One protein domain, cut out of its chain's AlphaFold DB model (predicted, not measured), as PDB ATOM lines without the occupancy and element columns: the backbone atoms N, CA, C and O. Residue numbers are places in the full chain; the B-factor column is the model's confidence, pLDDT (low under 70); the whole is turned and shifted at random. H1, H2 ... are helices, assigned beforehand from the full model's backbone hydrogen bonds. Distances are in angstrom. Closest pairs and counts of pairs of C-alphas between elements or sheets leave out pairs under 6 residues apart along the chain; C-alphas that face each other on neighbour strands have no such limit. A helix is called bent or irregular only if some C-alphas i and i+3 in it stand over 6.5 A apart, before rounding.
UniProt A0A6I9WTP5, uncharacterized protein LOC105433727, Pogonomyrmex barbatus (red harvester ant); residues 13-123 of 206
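What this domain is: This is residues 13 to 123 of the 206 residues of the protein "uncharacterized protein LOC105433727" of Pogonomyrmex barbatus (red harvester ant) (UniProt A0A6I9WTP5). A long helical hairpin makes the longest axis: H2 runs one way and the bent H3 folds back beside it. At the hairpin's other end H4 turns off H3b at a corner, and H1 meets H2 with its last residue, Ile 30; residues 17 to 22 of H1 stick out. The printed part has 111 residues with four named helices, H1 to H4, and no named strand: all helix, loose, radius of gyration of the C-alphas 18.9 A, spans 61 by 33 by 21 A.

Where its parts are: H2, residues 40 to 71, is 45.6 A long. H3, residues 76 to 101, was assigned as one helix by its hydrogen bonds but is bent, C-alphas 85 and 88 being 6.6 A apart; its arms are H3a, 76 to 85, and H3b, 88 to 101. H1, residues 13 to 30, begins at C-alpha (-30.326, 20.676, 54.701); H4, 103 to 117, ends at (-27.169, 20.552, 44.261).

How they stand to each other: H2 and H3a, a hairpin, touch at a shallow tilt of 15 degrees, opposite ways; the closest C-alphas, of Ser 65 and Asn 82, are 5.6 A apart. H2 touches H3b, Ile 54 to Ser 93, 6.5 A between C-alphas. H1 touches H2 with residue 30 alone, about perpendicular at 74 degrees; C-alphas 30 and 50 are closest, 5.7 A. H3b and H4 are close but not clearly touching, C-alphas 99 and 106 closest at 7.5 A. Every O i to N i+4 pair is within hydrogen-bond range in H1, H3a, H3b and H4, and 26 of 28 in H2.

The domain as a whole: The C-alphas farthest apart, of Gly 74 and Asp 120, are 61.8 A apart. The printed part has no cut and no long link. Mean pLDDT of the printed part is 70.1; residues 13 to 22 and 105 to 123 are among those under 70.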
ATOM      1  N   TYR A  13     -30.994  21.765  55.429       56.31
ATOM      2  CA  TYR A  13     -30.326  20.676  54.701       56.31
ATOM      3  C   TYR A  13     -31.007  19.337  54.993       56.31
ATOM      4  O   TYR A  13     -31.299  18.582  54.071       56.31
ATOM      5  N   SER A  14     -31.339  19.087  56.262       58.41
ATOM      6  CA  SER A  14     -32.046  17.874  56.687       58.41
ATOM      7  C   SER A  14     -33.451  17.784  56.081       58.41
ATOM      8  O   SER A  14     -33.827  16.738  55.551       58.41
ATOM      9  N   ASP A  15     -34.196  18.895  56.070       58.91
ATOM     10  CA  ASP A  15     -35.546  18.946  55.498       58.91
ATOM     11  C   ASP A  15     -35.544  18.716  53.975       58.91
ATOM     12  O   ASP A  15     -36.403  18.015  53.431       58.91
ATOM     13  N   PHE A  16     -34.553  19.271  53.269       61.03
ATOM     14  CA  PHE A  16     -34.386  19.070  51.831       61.03
ATOM     15  C   PHE A  16     -33.937  17.644  51.493       61.03
ATOM     16  O   PHE A  16     -34.516  17.017  50.607       61.03
ATOM     17  N   GLU A  17     -32.951  17.110  52.216       64.94
ATOM     18  CA  GLU A  17     -32.490  15.722  52.116       64.94
ATOM     19  C   GLU A  17     -33.679  14.761  52.286       64.94
ATOM     20  O   GLU A  17     -33.892  13.872  51.459       64.94
ATOM     21  N   TRP A  18     -34.528  15.005  53.289       69.19
ATOM     22  CA  TRP A  18     -35.733  14.219  53.541       69.19
ATOM     23  C   TRP A  18     -36.746  14.306  52.387       69.19
ATOM     24  O   TRP A  18     -37.238  13.281  51.904       69.19
ATOM     25  N   ALA A  19     -37.019  15.513  51.878       60.72
ATOM     26  CA  ALA A  19     -37.939  15.717  50.758       60.72
ATOM     27  C   ALA A  19     -37.425  15.081  49.451       60.72
ATOM     28  O   ALA A  19     -38.187  14.448  48.713       60.72
ATOM     29  N   VAL A  20     -36.126  15.198  49.165       67.75
ATOM     30  CA  VAL A  20     -35.483  14.578  47.999       67.75
ATOM     31  C   VAL A  20     -35.479  13.059  48.119       67.75
ATOM     32  O   VAL A  20     -35.747  12.381  47.125       67.75
ATOM     33  N   GLN A  21     -35.245  12.504  49.309       69.19
ATOM     34  CA  GLN A  21     -35.311  11.060  49.548       69.19
ATOM     35  C   GLN A  21     -36.724  10.508  49.322       69.19
ATOM     36  O   GLN A  21     -36.875   9.498  48.630       69.19
ATOM     37  N   LEU A  22     -37.761  11.192  49.815       67.50
ATOM     38  CA  LEU A  22     -39.158  10.802  49.602       67.50
ATOM     39  C   LEU A  22     -39.557  10.878  48.118       67.50
ATOM     40  O   LEU A  22     -40.181   9.956  47.582       67.50
ATOM     41  N   ASN A  23     -39.146  11.944  47.427       71.56
ATOM     42  CA  ASN A  23     -39.379  12.112  45.993       71.56
ATOM     43  C   ASN A  23     -38.627  11.060  45.168       71.56
ATOM     44  O   ASN A  23     -39.201  10.453  44.264       71.56
ATOM     45  N   ARG A  24     -37.365  10.774  45.508       71.88
ATOM     46  CA  ARG A  24     -36.559   9.713  44.888       71.88
ATOM     47  C   ARG A  24     -37.203   8.347  45.090       71.88
ATOM     48  O   ARG A  24     -37.308   7.586  44.131       71.88
ATOM     49  N   PHE A  25     -37.652   8.034  46.305       70.94
ATOM     50  CA  PHE A  25     -38.354   6.786  46.599       70.94
ATOM     51  C   PHE A  25     -39.632   6.657  45.761       70.94
ATOM     52  O   PHE A  25     -39.829   5.643  45.094       70.94
ATOM     53  N   SER A  26     -40.443   7.714  45.707       74.94
ATOM     54  CA  SER A  26     -41.693   7.745  44.938       74.94
ATOM     55  C   SER A  26     -41.455   7.557  43.436       74.94
ATOM     56  O   SER A  26     -42.100   6.734  42.788       74.94
ATOM     57  N   LEU A  27     -40.465   8.259  42.876       75.06
ATOM     58  CA  LEU A  27     -40.083   8.142  41.467       75.06
ATOM     59  C   LEU A  27     -39.484   6.768  41.139       75.06
ATOM     60  O   LEU A  27     -39.715   6.247  40.043       75.06
ATOM     61  N   LYS A  28     -38.752   6.148  42.074       75.94
ATOM     62  CA  LYS A  28     -38.285   4.762  41.938       75.94
ATOM     63  C   LYS A  28     -39.454   3.789  41.946       75.94
ATOM     64  O   LYS A  28     -39.517   2.944  41.061       75.94
ATOM     65  N   LEU A  29     -40.402   3.936  42.867       73.56
ATOM     66  CA  LEU A  29     -41.582   3.076  42.972       73.56
ATOM     67  C   LEU A  29     -42.402   3.096  41.671       73.56
ATOM     68  O   LEU A  29     -42.731   2.045  41.125       73.56
ATOM     69  N   ILE A  30     -42.599   4.286  41.096       77.38
ATOM     70  CA  ILE A  30     -43.294   4.494  39.814       77.38
ATOM     71  C   ILE A  30     -42.463   4.015  38.600       77.38
ATOM     72  O   ILE A  30     -43.018   3.738  37.542       77.38
ATOM     73  N   GLY A  31     -41.139   3.849  38.734       72.94
ATOM     74  CA  GLY A  31     -40.242   3.430  37.637       72.94
ATOM     75  C   GLY A  31     -39.765   4.581  36.742       72.94
ATOM     76  O   GLY A  31     -39.261   4.371  35.632       72.94
ATOM     77  N   LEU A  32     -39.921   5.815  37.214       74.56
ATOM     78  CA  LEU A  32     -39.592   7.028  36.475       74.56
ATOM     79  C   LEU A  32     -38.212   7.598  36.829       74.56
ATOM     80  O   LEU A  32     -37.670   8.387  36.060       74.56
ATOM     81  N   TRP A  33     -37.635   7.178  37.959       75.94
ATOM     82  CA  TRP A  33     -36.312   7.631  38.378       75.94
ATOM     83  C   TRP A  33     -35.233   7.245  37.340       75.94
ATOM     84  O   TRP A  33     -35.136   6.068  36.975       75.94
ATOM     85  N   PRO A  34     -34.446   8.210  36.832       63.44
ATOM     86  CA  PRO A  34     -33.412   7.958  35.839       63.44
ATOM     87  C   PRO A  34     -32.131   7.465  36.525       63.44
ATOM     88  O   PRO A  34     -31.471   8.202  37.254       63.44
ATOM     89  N   GLU A  35     -31.780   6.202  36.292       67.56
ATOM     90  CA  GLU A  35     -30.491   5.614  36.671       67.56
ATOM     91  C   GLU A  35     -29.657   5.402  35.399       67.56
ATOM     92  O   GLU A  35     -30.142   4.830  34.425       67.56
ATOM     93  N   GLU A  36     -28.418   5.905  35.377       61.75
ATOM     94  CA  GLU A  36     -27.525   5.806  34.205       61.75
ATOM     95  C   GLU A  36     -26.764   4.479  34.139       61.75
ATOM     96  O   GLU A  36     -26.468   3.990  33.052       61.75
ATOM     97  N   ASN A  37     -26.478   3.873  35.293       61.56
ATOM     98  CA  ASN A  37     -25.562   2.731  35.399       61.56
ATOM     99  C   ASN A  37     -26.297   1.383  35.489       61.56
ATOM    100  O   ASN A  37     -25.738   0.398  35.970       61.56
ATOM    101  N   VAL A  38     -27.563   1.344  35.076       69.12
ATOM    102  CA  VAL A  38     -28.406   0.146  35.148       69.12
ATOM    103  C   VAL A  38     -28.380  -0.624  33.837       69.12
ATOM    104  O   VAL A  38     -28.406  -0.056  32.744       69.12
ATOM    105  N   SER A  39     -28.343  -1.949  33.956       75.69
ATOM    106  CA  SER A  39     -28.346  -2.855  32.809       75.69
ATOM    107  C   SER A  39     -29.582  -2.645  31.922       75.69
ATOM    108  O   SER A  39     -30.648  -2.229  32.390       75.69
ATOM    109  N   SER A  40     -29.479  -2.981  30.630       76.31
ATOM    110  CA  SER A  40     -30.591  -2.844  29.673       76.31
ATOM    111  C   SER A  40     -31.874  -3.553  30.134       76.31
ATOM    112  O   SER A  40     -32.974  -3.069  29.864       76.31
ATOM    113  N   TYR A  41     -31.741  -4.654  30.881       76.75
ATOM    114  CA  TYR A  41     -32.861  -5.390  31.472       76.75
ATOM    115  C   TYR A  41     -33.568  -4.609  32.587       76.75
ATOM    116  O   TYR A  41     -34.797  -4.600  32.642       76.75
ATOM    117  N   GLU A  42     -32.834  -3.899  33.444       76.75
ATOM    118  CA  GLU A  42     -33.429  -3.101  34.524       76.75
ATOM    119  C   GLU A  42     -34.087  -1.814  34.014       76.75
ATOM    120  O   GLU A  42     -35.170  -1.441  34.484       76.75
ATOM    121  N   LYS A  43     -33.507  -1.182  32.981       74.19
ATOM    122  CA  LYS A  43     -34.143  -0.058  32.272       74.19
ATOM    123  C   LYS A  43     -35.465  -0.497  31.631       74.19
ATOM    124  O   LYS A  43     -36.472   0.206  31.742       74.19
ATOM    125  N   MET A  44     -35.481  -1.683  31.017       75.81
ATOM    126  CA  MET A  44     -36.690  -2.276  30.445       75.81
ATOM    127  C   MET A  44     -37.733  -2.616  31.520       75.81
ATOM    128  O   MET A  44     -38.897  -2.259  31.361       75.81
ATOM    129  N   SER A  45     -37.324  -3.223  32.638       75.56
ATOM    130  CA  SER A  45     -38.220  -3.564  33.752       75.56
ATOM    131  C   SER A  45     -38.869  -2.327  34.386       75.56
ATOM    132  O   SER A  45     -40.077  -2.311  34.609       75.56
ATOM    133  N   SER A  46     -38.115  -1.240  34.589       78.50
ATOM    134  CA  SER A  46     -38.674   0.015  35.116       78.50
ATOM    135  C   SER A  46     -39.665   0.679  34.152       78.50
ATOM    136  O   SER A  46     -40.685   1.207  34.593       78.50
ATOM    137  N   ASN A  47     -39.413   0.619  32.840       78.75
ATOM    138  CA  ASN A  47     -40.352   1.123  31.831       78.75
ATOM    139  C   ASN A  47     -41.621   0.260  31.744       78.75
ATOM    140  O   ASN A  47     -42.719   0.802  31.637       78.75
ATOM    141  N   LEU A  48     -41.488  -1.066  31.844       79.75
ATOM    142  CA  LEU A  48     -42.626  -1.985  31.923       79.75
ATOM    143  C   LEU A  48     -43.436  -1.763  33.204       79.75
ATOM    144  O   LEU A  48     -44.659  -1.729  33.139       79.75
ATOM    145  N   ARG A  49     -42.783  -1.537  34.352       81.31
ATOM    146  CA  ARG A  49     -43.459  -1.201  35.616       81.31
ATOM    147  C   ARG A  49     -44.273   0.085  35.489       81.31
ATOM    148  O   ARG A  49     -45.434   0.089  35.883       81.31
ATOM    149  N   LEU A  50     -43.705   1.137  34.899       78.00
ATOM    150  CA  LEU A  50     -44.402   2.400  34.649       78.00
ATOM    151  C   LEU A  50     -45.606   2.221  33.712       78.00
ATOM    152  O   LEU A  50     -46.687   2.732  33.997       78.00
ATOM    153  N   LEU A  51     -45.437   1.457  32.629       80.75
ATOM    154  CA  LEU A  51     -46.521   1.122  31.708       80.75
ATOM    155  C   LEU A  51     -47.640   0.359  32.426       80.75
ATOM    156  O   LEU A  51     -48.805   0.725  32.301       80.75
ATOM    157  N   CYS A  52     -47.292  -0.657  33.218       80.19
ATOM    158  CA  CYS A  52     -48.245  -1.410  34.025       80.19
ATOM    159  C   CYS A  52     -48.980  -0.499  35.012       80.19
ATOM    160  O   CYS A  52     -50.195  -0.580  35.087       80.19
ATOM    161  N   VAL A  53     -48.290   0.414  35.706       79.94
ATOM    162  CA  VAL A  53     -48.918   1.378  36.629       79.94
ATOM    163  C   VAL A  53     -49.898   2.299  35.896       79.94
ATOM    164  O   VAL A  53     -51.023   2.468  36.359       79.94
ATOM    165  N   ILE A  54     -49.530   2.840  34.730       77.44
ATOM    166  CA  ILE A  54     -50.423   3.679  33.909       77.44
ATOM    167  C   ILE A  54     -51.648   2.878  33.449       77.44
ATOM    168  O   ILE A  54     -52.773   3.374  33.529       77.44
ATOM    169  N   ILE A  55     -51.454   1.632  33.009       78.69
ATOM    170  CA  ILE A  55     -52.540   0.735  32.595       78.69
ATOM    171  C   ILE A  55     -53.428   0.364  33.783       78.69
ATOM    172  O   ILE A  55     -54.643   0.378  33.638       78.69
ATOM    173  N   THR A  56     -52.876   0.067  34.961       75.75
ATOM    174  CA  THR A  56     -53.658  -0.273  36.156       75.75
ATOM    175  C   THR A  56     -54.459   0.930  36.647       75.75
ATOM    176  O   THR A  56     -55.643   0.772  36.911       75.75
ATOM    177  N   ILE A  57     -53.871   2.131  36.692       73.75
ATOM    178  CA  ILE A  57     -54.589   3.372  37.031       73.75
ATOM    179  C   ILE A  57     -55.715   3.625  36.023       73.75
ATOM    180  O   ILE A  57     -56.853   3.881  36.407       73.75
ATOM    181  N   SER A  58     -55.423   3.476  34.729       72.69
ATOM    182  CA  SER A  58     -56.421   3.671  33.677       72.69
ATOM    183  C   SER A  58     -57.527   2.615  33.764       72.69
ATOM    184  O   SER A  58     -58.699   2.959  33.724       72.69
ATOM    185  N   CYS A  59     -57.202   1.337  33.947       70.25
ATOM    186  CA  CYS A  59     -58.156   0.228  33.946       70.25
ATOM    187  C   CYS A  59     -59.004   0.178  35.228       70.25
ATOM    188  O   CYS A  59     -60.222   0.050  35.147       70.25
ATOM    189  N   VAL A  60     -58.405   0.343  36.410       69.12
ATOM    190  CA  VAL A  60     -59.121   0.304  37.699       69.12
ATOM    191  C   VAL A  60     -60.067   1.494  37.854       69.12
ATOM    192  O   VAL A  60     -61.109   1.349  38.483       69.12
ATOM    193  N   CYS A  61     -59.754   2.646  37.255       65.38
ATOM    194  CA  CYS A  61     -60.582   3.844  37.379       65.38
ATOM    195  C   CYS A  61     -61.569   4.027  36.218       65.38
ATOM    196  O   CYS A  61     -62.703   4.426  36.459       65.38
ATOM    197  N   THR A  62     -61.200   3.697  34.973       64.75
ATOM    198  CA  THR A  62     -62.121   3.854  33.830       64.75
ATOM    199  C   THR A  62     -63.120   2.711  33.711       64.75
ATOM    200  O   THR A  62     -64.254   2.957  33.322       64.75
ATOM    201  N   THR A  63     -62.766   1.476  34.081       69.12
ATOM    202  CA  THR A  63     -63.677   0.323  33.964       69.12
ATOM    203  C   THR A  63     -64.937   0.455  34.827       69.12
ATOM    204  O   THR A  63     -66.026   0.274  34.279       69.12
ATOM    205  N   PRO A  64     -64.867   0.801  36.133       72.00
ATOM    206  CA  PRO A  64     -66.072   1.063  36.910       72.00
ATOM    207  C   PRO A  64     -66.819   2.282  36.371       72.00
ATOM    208  O   PRO A  64     -68.027   2.187  36.207       72.00
ATOM    209  N   SER A  65     -66.139   3.369  35.994       68.44
ATOM    210  CA  SER A  65     -66.806   4.551  35.428       68.44
ATOM    211  C   SER A  65     -67.548   4.246  34.126       68.44
ATOM    212  O   SER A  65     -68.689   4.656  33.985       68.44
ATOM    213  N   VAL A  66     -66.966   3.475  33.205       70.50
ATOM    214  CA  VAL A  66     -67.618   3.044  31.955       70.50
ATOM    215  C   VAL A  66     -68.760   2.068  32.247       70.50
ATOM    216  O   VAL A  66     -69.830   2.189  31.656       70.50
ATOM    217  N   HIS A  67     -68.582   1.134  33.187       75.31
ATOM    218  CA  HIS A  67     -69.637   0.205  33.597       75.31
ATOM    219  C   HIS A  67     -70.829   0.928  34.242       75.31
ATOM    220  O   HIS A  67     -71.983   0.618  33.950       75.31
ATOM    221  N   LEU A  68     -70.554   1.924  35.086       64.62
ATOM    222  CA  LEU A  68     -71.557   2.801  35.674       64.62
ATOM    223  C   LEU A  68     -72.231   3.646  34.588       64.62
ATOM    224  O   LEU A  68     -73.453   3.666  34.544       64.62
ATOM    225  N   LEU A  69     -71.486   4.228  33.648       65.94
ATOM    226  CA  LEU A  69     -72.028   5.037  32.546       65.94
ATOM    227  C   LEU A  69     -72.959   4.230  31.623       65.94
ATOM    228  O   LEU A  69     -73.987   4.742  31.189       65.94
ATOM    229  N   LEU A  70     -72.654   2.947  31.389       71.75
ATOM    230  CA  LEU A  70     -73.544   2.017  30.681       71.75
ATOM    231  C   LEU A  70     -74.812   1.682  31.483       71.75
ATOM    232  O   LEU A  70     -75.867   1.462  30.896       71.75
ATOM    233  N   LYS A  71     -74.726   1.639  32.817       74.25
ATOM    234  CA  LYS A  71     -75.848   1.295  33.704       74.25
ATOM    235  C   LYS A  71     -76.782   2.476  33.986       74.25
ATOM    236  O   LYS A  71     -77.982   2.259  34.109       74.25
ATOM    237  N   VAL A  72     -76.253   3.698  34.087       71.75
ATOM    238  CA  VAL A  72     -77.036   4.938  34.284       71.75
ATOM    239  C   VAL A  72     -77.330   5.664  32.969       71.75
ATOM    240  O   VAL A  72     -77.694   6.838  32.959       71.75
ATOM    241  N   TRP A  73     -77.202   4.953  31.845       64.81
ATOM    242  CA  TRP A  73     -77.507   5.472  30.519       64.81
ATOM    243  C   TRP A  73     -78.938   6.028  30.463       64.81
ATOM    244  O   TRP A  73     -79.910   5.288  30.615       64.81
ATOM    245  N   GLY A  74     -79.057   7.339  30.244       67.69
ATOM    246  CA  GLY A  74     -80.332   8.062  30.206       67.69
ATOM    247  C   GLY A  74     -80.559   9.026  31.376       67.69
ATOM    248  O   GLY A  74     -81.382   9.928  31.239       67.69
ATOM    249  N   ASP A  75     -79.807   8.902  32.476       76.56
ATOM    250  CA  ASP A  75     -79.767   9.903  33.548       76.56
ATOM    251  C   ASP A  75     -78.559  10.827  33.344       76.56
ATOM    252  O   ASP A  75     -77.408  10.467  33.607       76.56
ATOM    253  N   ILE A  76     -78.828  12.032  32.838       72.00
ATOM    254  CA  ILE A  76     -77.798  13.019  32.492       72.00
ATOM    255  C   ILE A  76     -76.955  13.384  33.721       72.00
ATOM    256  O   ILE A  76     -75.739  13.519  33.598       72.00
ATOM    257  N   THR A  77     -77.560  13.488  34.903       71.44
ATOM    258  CA  THR A  77     -76.860  13.918  36.121       71.44
ATOM    259  C   THR A  77     -75.896  12.843  36.606       71.44
ATOM    260  O   THR A  77     -74.715  13.124  36.817       71.44
ATOM    261  N   ALA A  78     -76.334  11.583  36.628       70.56
ATOM    262  CA  ALA A  78     -75.459  10.467  36.977       70.56
ATOM    263  C   ALA A  78     -74.354  10.206  35.930       70.56
ATOM    264  O   ALA A  78     -73.256   9.750  36.270       70.56
ATOM    265  N   MET A  79     -74.608  10.494  34.650       71.94
ATOM    266  CA  MET A  79     -73.585  10.415  33.602       71.94
ATOM    267  C   MET A  79     -72.498  11.481  33.788       71.94
ATOM    268  O   MET A  79     -71.316  11.180  33.619       71.94
ATOM    269  N   ILE A  80     -72.868  12.703  34.173       72.75
ATOM    270  CA  ILE A  80     -71.908  13.792  34.398       72.75
ATOM    271  C   ILE A  80     -71.060  13.528  35.635       72.75
ATOM    272  O   ILE A  80     -69.854  13.749  35.569       72.75
ATOM    273  N   ASP A  81     -71.632  12.968  36.705       72.00
ATOM    274  CA  ASP A  81     -70.867  12.537  37.883       72.00
ATOM    275  C   ASP A  81     -69.732  11.572  37.527       72.00
ATOM    276  O   ASP A  81     -68.586  11.740  37.955       72.00
ATOM    277  N   ASN A  82     -70.021  10.602  36.660       73.06
ATOM    278  CA  ASN A  82     -69.019   9.655  36.184       73.06
ATOM    279  C   ASN A  82     -67.976  10.313  35.268       73.06
ATOM    280  O   ASN A  82     -66.789  10.007  35.381       73.06
ATOM    281  N   ILE A  83     -68.388  11.231  34.388       74.00
ATOM    282  CA  ILE A  83     -67.469  11.952  33.497       74.00
ATOM    283  C   ILE A  83     -66.541  12.857  34.308       74.00
ATOM    284  O   ILE A  83     -65.327  12.839  34.096       74.00
ATOM    285  N   LEU A  84     -67.073  13.608  35.270       71.50
ATOM    286  CA  LEU A  84     -66.272  14.553  36.029       71.50
ATOM    287  C   LEU A  84     -65.254  13.856  36.929       71.50
ATOM    288  O   LEU A  84     -64.129  14.326  37.049       71.50
ATOM    289  N   PHE A  85     -65.607  12.696  37.485       74.69
ATOM    290  CA  PHE A  85     -64.662  11.852  38.208       74.69
ATOM    291  C   PHE A  85     -63.518  11.361  37.303       74.69
ATOM    292  O   PHE A  85     -62.363  11.330  37.725       74.69
ATOM    293  N   THR A  86     -63.794  11.036  36.035       73.31
ATOM    294  CA  THR A  86     -62.750  10.585  35.097       73.31
ATOM    295  C   THR A  86     -61.798  11.691  34.634       73.31
ATOM    296  O   THR A  86     -60.667  11.380  34.259       73.31
ATOM    297  N   LEU A  87     -62.191  12.971  34.688       73.81
ATOM    298  CA  LEU A  87     -61.384  14.086  34.175       73.81
ATOM    299  C   LEU A  87     -60.051  14.285  34.937       73.81
ATOM    300  O   LEU A  87     -59.008  14.226  34.283       73.81
ATOM    301  N   PRO A  88     -60.008  14.433  36.280       72.69
ATOM    302  CA  PRO A  88     -58.750  14.530  37.036       72.69
ATOM    303  C   PRO A  88     -57.858  13.290  36.893       72.69
ATOM    304  O   PRO A  88     -56.631  13.371  36.869       72.69
ATOM    305  N   LEU A  89     -58.471  12.115  36.768       73.06
ATOM    306  CA  LEU A  89     -57.758  10.857  36.551       73.06
ATOM    307  C   LEU A  89     -57.096  10.811  35.166       73.06
ATOM    308  O   LEU A  89     -55.957  10.350  35.031       73.06
ATOM    309  N   LEU A  90     -57.763  11.352  34.145       73.31
ATOM    310  CA  LEU A  90     -57.203  11.508  32.807       73.31
ATOM    311  C   LEU A  90     -56.048  12.521  32.801       73.31
ATOM    312  O   LEU A  90     -55.020  12.254  32.180       73.31
ATOM    313  N   THR A  91     -56.160  13.648  33.520       73.88
ATOM    314  CA  THR A  91     -55.085  14.659  33.579       73.88
ATOM    315  C   THR A  91     -53.830  14.125  34.274       73.88
ATOM    316  O   THR A  91     -52.722  14.356  33.784       73.88
ATOM    317  N   VAL A  92     -53.971  13.344  35.352       76.25
ATOM    318  CA  VAL A  92     -52.842  12.653  36.006       76.25
ATOM    319  C   VAL A  92     -52.203  11.633  35.062       76.25
ATOM    320  O   VAL A  92     -50.980  11.608  34.917       76.25
ATOM    321  N   SER A  93     -53.014  10.843  34.357       77.19
ATOM    322  CA  SER A  93     -52.528   9.846  33.392       77.19
ATOM    323  C   SER A  93     -51.766  10.497  32.231       77.19
ATOM    324  O   SER A  93     -50.666  10.066  31.883       77.19
ATOM    325  N   LEU A  94     -52.291  11.597  31.680       76.44
ATOM    326  CA  LEU A  94     -51.628  12.391  30.643       76.44
ATOM    327  C   LEU A  94     -50.315  13.009  31.143       76.44
ATOM    328  O   LEU A  94     -49.322  12.982  30.417       76.44
ATOM    329  N   LYS A  95     -50.257  13.507  32.387       75.56
ATOM    330  CA  LYS A  95     -49.008  14.009  32.987       75.56
ATOM    331  C   LYS A  95     -47.945  12.917  33.109       75.56
ATOM    332  O   LYS A  95     -46.790  13.172  32.772       75.56
ATOM    333  N   LEU A  96     -48.321  11.707  33.528       76.31
ATOM    334  CA  LEU A  96     -47.401  10.564  33.587       76.31
ATOM    335  C   LEU A  96     -46.902  10.160  32.190       76.31
ATOM    336  O   LEU A  96     -45.718   9.870  32.036       76.31
ATOM    337  N   LEU A  97     -47.760  10.210  31.163       77.69
ATOM    338  CA  LEU A  97     -47.380   9.944  29.770       77.69
ATOM    339  C   LEU A  97     -46.422  11.002  29.207       77.69
ATOM    340  O   LEU A  97     -45.415  10.648  28.597       77.69
ATOM    341  N   ILE A  98     -46.692  12.291  29.438       77.19
ATOM    342  CA  ILE A  98     -45.806  13.390  29.023       77.19
ATOM    343  C   ILE A  98     -44.443  13.253  29.709       77.19
ATOM    344  O   ILE A  98     -43.401  13.359  29.062       77.19
ATOM    345  N   MET A  99     -44.448  12.975  31.013       73.38
ATOM    346  CA  MET A  99     -43.237  12.798  31.808       73.38
ATOM    347  C   MET A  99     -42.449  11.548  31.388       73.38
ATOM    348  O   MET A  99     -41.221  11.584  31.354       73.38
ATOM    349  N   TRP A 100     -43.131  10.468  30.994       76.44
ATOM    350  CA  TRP A 100     -42.494   9.288  30.413       76.44
ATOM    351  C   TRP A 100     -41.890   9.587  29.036       76.44
ATOM    352  O   TRP A 100     -40.729   9.266  28.788       76.44
ATOM    353  N   TRP A 101     -42.626  10.263  28.153       72.81
ATOM    354  CA  TRP A 101     -42.131  10.612  26.821       72.81
ATOM    355  C   TRP A 101     -40.917  11.549  26.880       72.81
ATOM    356  O   TRP A 101     -40.000  11.451  26.066       72.81
ATOM    357  N   LYS A 102     -40.868  12.425  27.889       71.50
ATOM    358  CA  LYS A 102     -39.748  13.336  28.156       71.50
ATOM    359  C   LYS A 102     -38.740  12.793  29.177       71.50
ATOM    360  O   LYS A 102     -37.878  13.553  29.610       71.50
ATOM    361  N   LYS A 103     -38.803  11.508  29.545       73.25
ATOM    362  CA  LYS A 103     -38.011  10.913  30.641       73.25
ATOM    363  C   LYS A 103     -36.504  11.122  30.493       73.25
ATOM    364  O   LYS A 103     -35.844  11.408  31.484       73.25
ATOM    365  N   GLU A 104     -35.966  11.032  29.277       70.50
ATOM    366  CA  GLU A 104     -34.535  11.268  29.019       70.50
ATOM    367  C   GLU A 104     -34.159  12.737  29.295       70.50
ATOM    368  O   GLU A 104     -33.217  13.013  30.029       70.50
ATOM    369  N   THR A 105     -34.956  13.698  28.809       67.31
ATOM    370  CA  THR A 105     -34.767  15.133  29.098       67.31
ATOM    371  C   THR A 105     -34.916  15.434  30.587       67.31
ATOM    372  O   THR A 105     -34.091  16.146  31.148       67.31
ATOM    373  N   PHE A 106     -35.926  14.856  31.239       66.69
ATOM    374  CA  PHE A 106     -36.116  14.972  32.681       66.69
ATOM    375  C   PHE A 106     -34.923  14.401  33.450       66.69
ATOM    376  O   PHE A 106     -34.501  15.000  34.429       66.69
ATOM    377  N   GLY A 107     -34.333  13.295  32.986       66.44
ATOM    378  CA  GLY A 107     -33.120  12.726  33.565       66.44
ATOM    379  C   GLY A 107     -31.908  13.635  33.439       66.44
ATOM    380  O   GLY A 107     -31.223  13.849  34.437       66.44
ATOM    381  N   TYR A 108     -31.690  14.248  32.275       65.88
ATOM    382  CA  TYR A 108     -30.638  15.254  32.113       65.88
ATOM    383  C   TYR A 108     -30.866  16.473  33.007       65.88
ATOM    384  O   TYR A 108     -29.933  16.916  33.669       65.88
ATOM    385  N   THR A 109     -32.094  16.992  33.075       64.06
ATOM    386  CA  THR A 109     -32.437  18.134  33.930       64.06
ATOM    387  C   THR A 109     -32.294  17.793  35.408       64.06
ATOM    388  O   THR A 109     -31.682  18.558  36.136       64.06
ATOM    389  N   LEU A 110     -32.791  16.642  35.858       65.50
ATOM    390  CA  LEU A 110     -32.682  16.194  37.244       65.50
ATOM    391  C   LEU A 110     -31.223  15.952  37.630       65.50
ATOM    392  O   LEU A 110     -30.819  16.346  38.714       65.50
ATOM    393  N   ARG A 111     -30.422  15.365  36.733       62.56
ATOM    394  CA  ARG A 111     -28.985  15.164  36.940       62.56
ATOM    395  C   ARG A 111     -28.238  16.486  36.991       62.56
ATOM    396  O   ARG A 111     -27.385  16.663  37.850       62.56
ATOM    397  N   HIS A 112     -28.556  17.407  36.089       62.25
ATOM    398  CA  HIS A 112     -28.010  18.758  36.086       62.25
ATOM    399  C   HIS A 112     -28.383  19.496  37.378       62.25
ATOM    400  O   HIS A 112     -27.508  20.076  38.012       62.25
ATOM    401  N   ILE A 113     -29.636  19.372  37.831       59.84
ATOM    402  CA  ILE A 113     -30.092  19.873  39.129       59.84
ATOM    403  C   ILE A 113     -29.273  19.234  40.246       59.84
ATOM    404  O   ILE A 113     -28.648  19.978  40.986       59.84
ATOM    405  N   THR A 114     -29.176  17.902  40.346       56.25
ATOM    406  CA  THR A 114     -28.410  17.223  41.412       56.25
ATOM    407  C   THR A 114     -26.918  17.543  41.378       56.25
ATOM    408  O   THR A 114     -26.313  17.695  42.428       56.25
ATOM    409  N   ASN A 115     -26.333  17.709  40.190       54.84
ATOM    410  CA  ASN A 115     -24.930  18.085  40.002       54.84
ATOM    411  C   ASN A 115     -24.660  19.527  40.464       54.84
ATOM    412  O   ASN A 115     -23.575  19.842  40.924       54.84
ATOM    413  N   ILE A 116     -25.661  20.405  40.376       54.75
ATOM    414  CA  ILE A 116     -25.600  21.762  40.936       54.75
ATOM    415  C   ILE A 116     -26.133  21.791  42.382       54.75
ATOM    416  O   ILE A 116     -25.928  22.748  43.114       54.75
ATOM    417  N   THR A 117     -26.791  20.734  42.846       50.06
ATOM    418  CA  THR A 117     -27.169  20.552  44.261       50.06
ATOM    419  C   THR A 117     -25.941  20.180  45.105       50.06
ATOM    420  O   THR A 117     -25.985  20.322  46.316       50.06
ATOM    421  N   ASP A 118     -24.827  19.787  44.471       51.88
ATOM    422  CA  ASP A 118     -23.497  19.671  45.097       51.88
ATOM    423  C   ASP A 118     -22.885  21.044  45.462       51.88
ATOM    424  O   ASP A 118     -21.795  21.129  46.021       51.88
ATOM    425  N   THR A 119     -23.585  22.143  45.156       54.19
ATOM    426  CA  THR A 119     -23.314  23.455  45.755       54.19
ATOM    427  C   THR A 119     -24.071  23.550  47.078       54.19
ATOM    428  O   THR A 119     -25.255  23.224  47.111       54.19
ATOM    429  N   ASP A 120     -23.430  24.057  48.135       57.47
ATOM    430  CA  ASP A 120     -23.878  24.049  49.544       57.47
ATOM    431  C   ASP A 120     -25.335  24.518  49.842       57.47
ATOM    432  O   ASP A 120     -25.774  24.441  50.991       57.47
ATOM    433  N   ARG A 121     -26.102  25.040  48.864       58.78
ATOM    434  CA  ARG A 121     -27.462  25.596  49.033       58.78
ATOM    435  C   ARG A 121     -28.378  25.399  47.796       58.78
ATOM    436  O   ARG A 121     -28.329  26.217  46.875       58.78
ATOM    437  N   PRO A 122     -29.257  24.377  47.759       57.47
ATOM    438  CA  PRO A 122     -30.148  24.116  46.614       57.47
ATOM    439  C   PRO A 122     -31.540  24.792  46.684       57.47
ATOM    440  O   PRO A 122     -32.214  24.747  47.710       57.47
ATOM    441  N   LEU A 123     -32.009  25.375  45.566       60.31
ATOM    442  CA  LEU A 123     -33.341  26.002  45.409       60.31
ATOM    443  C   LEU A 123     -34.368  25.064  44.710       60.31
ATOM    444  O   LEU A 123     -33.978  24.319  43.810       60.31
TER     445      LEU A 123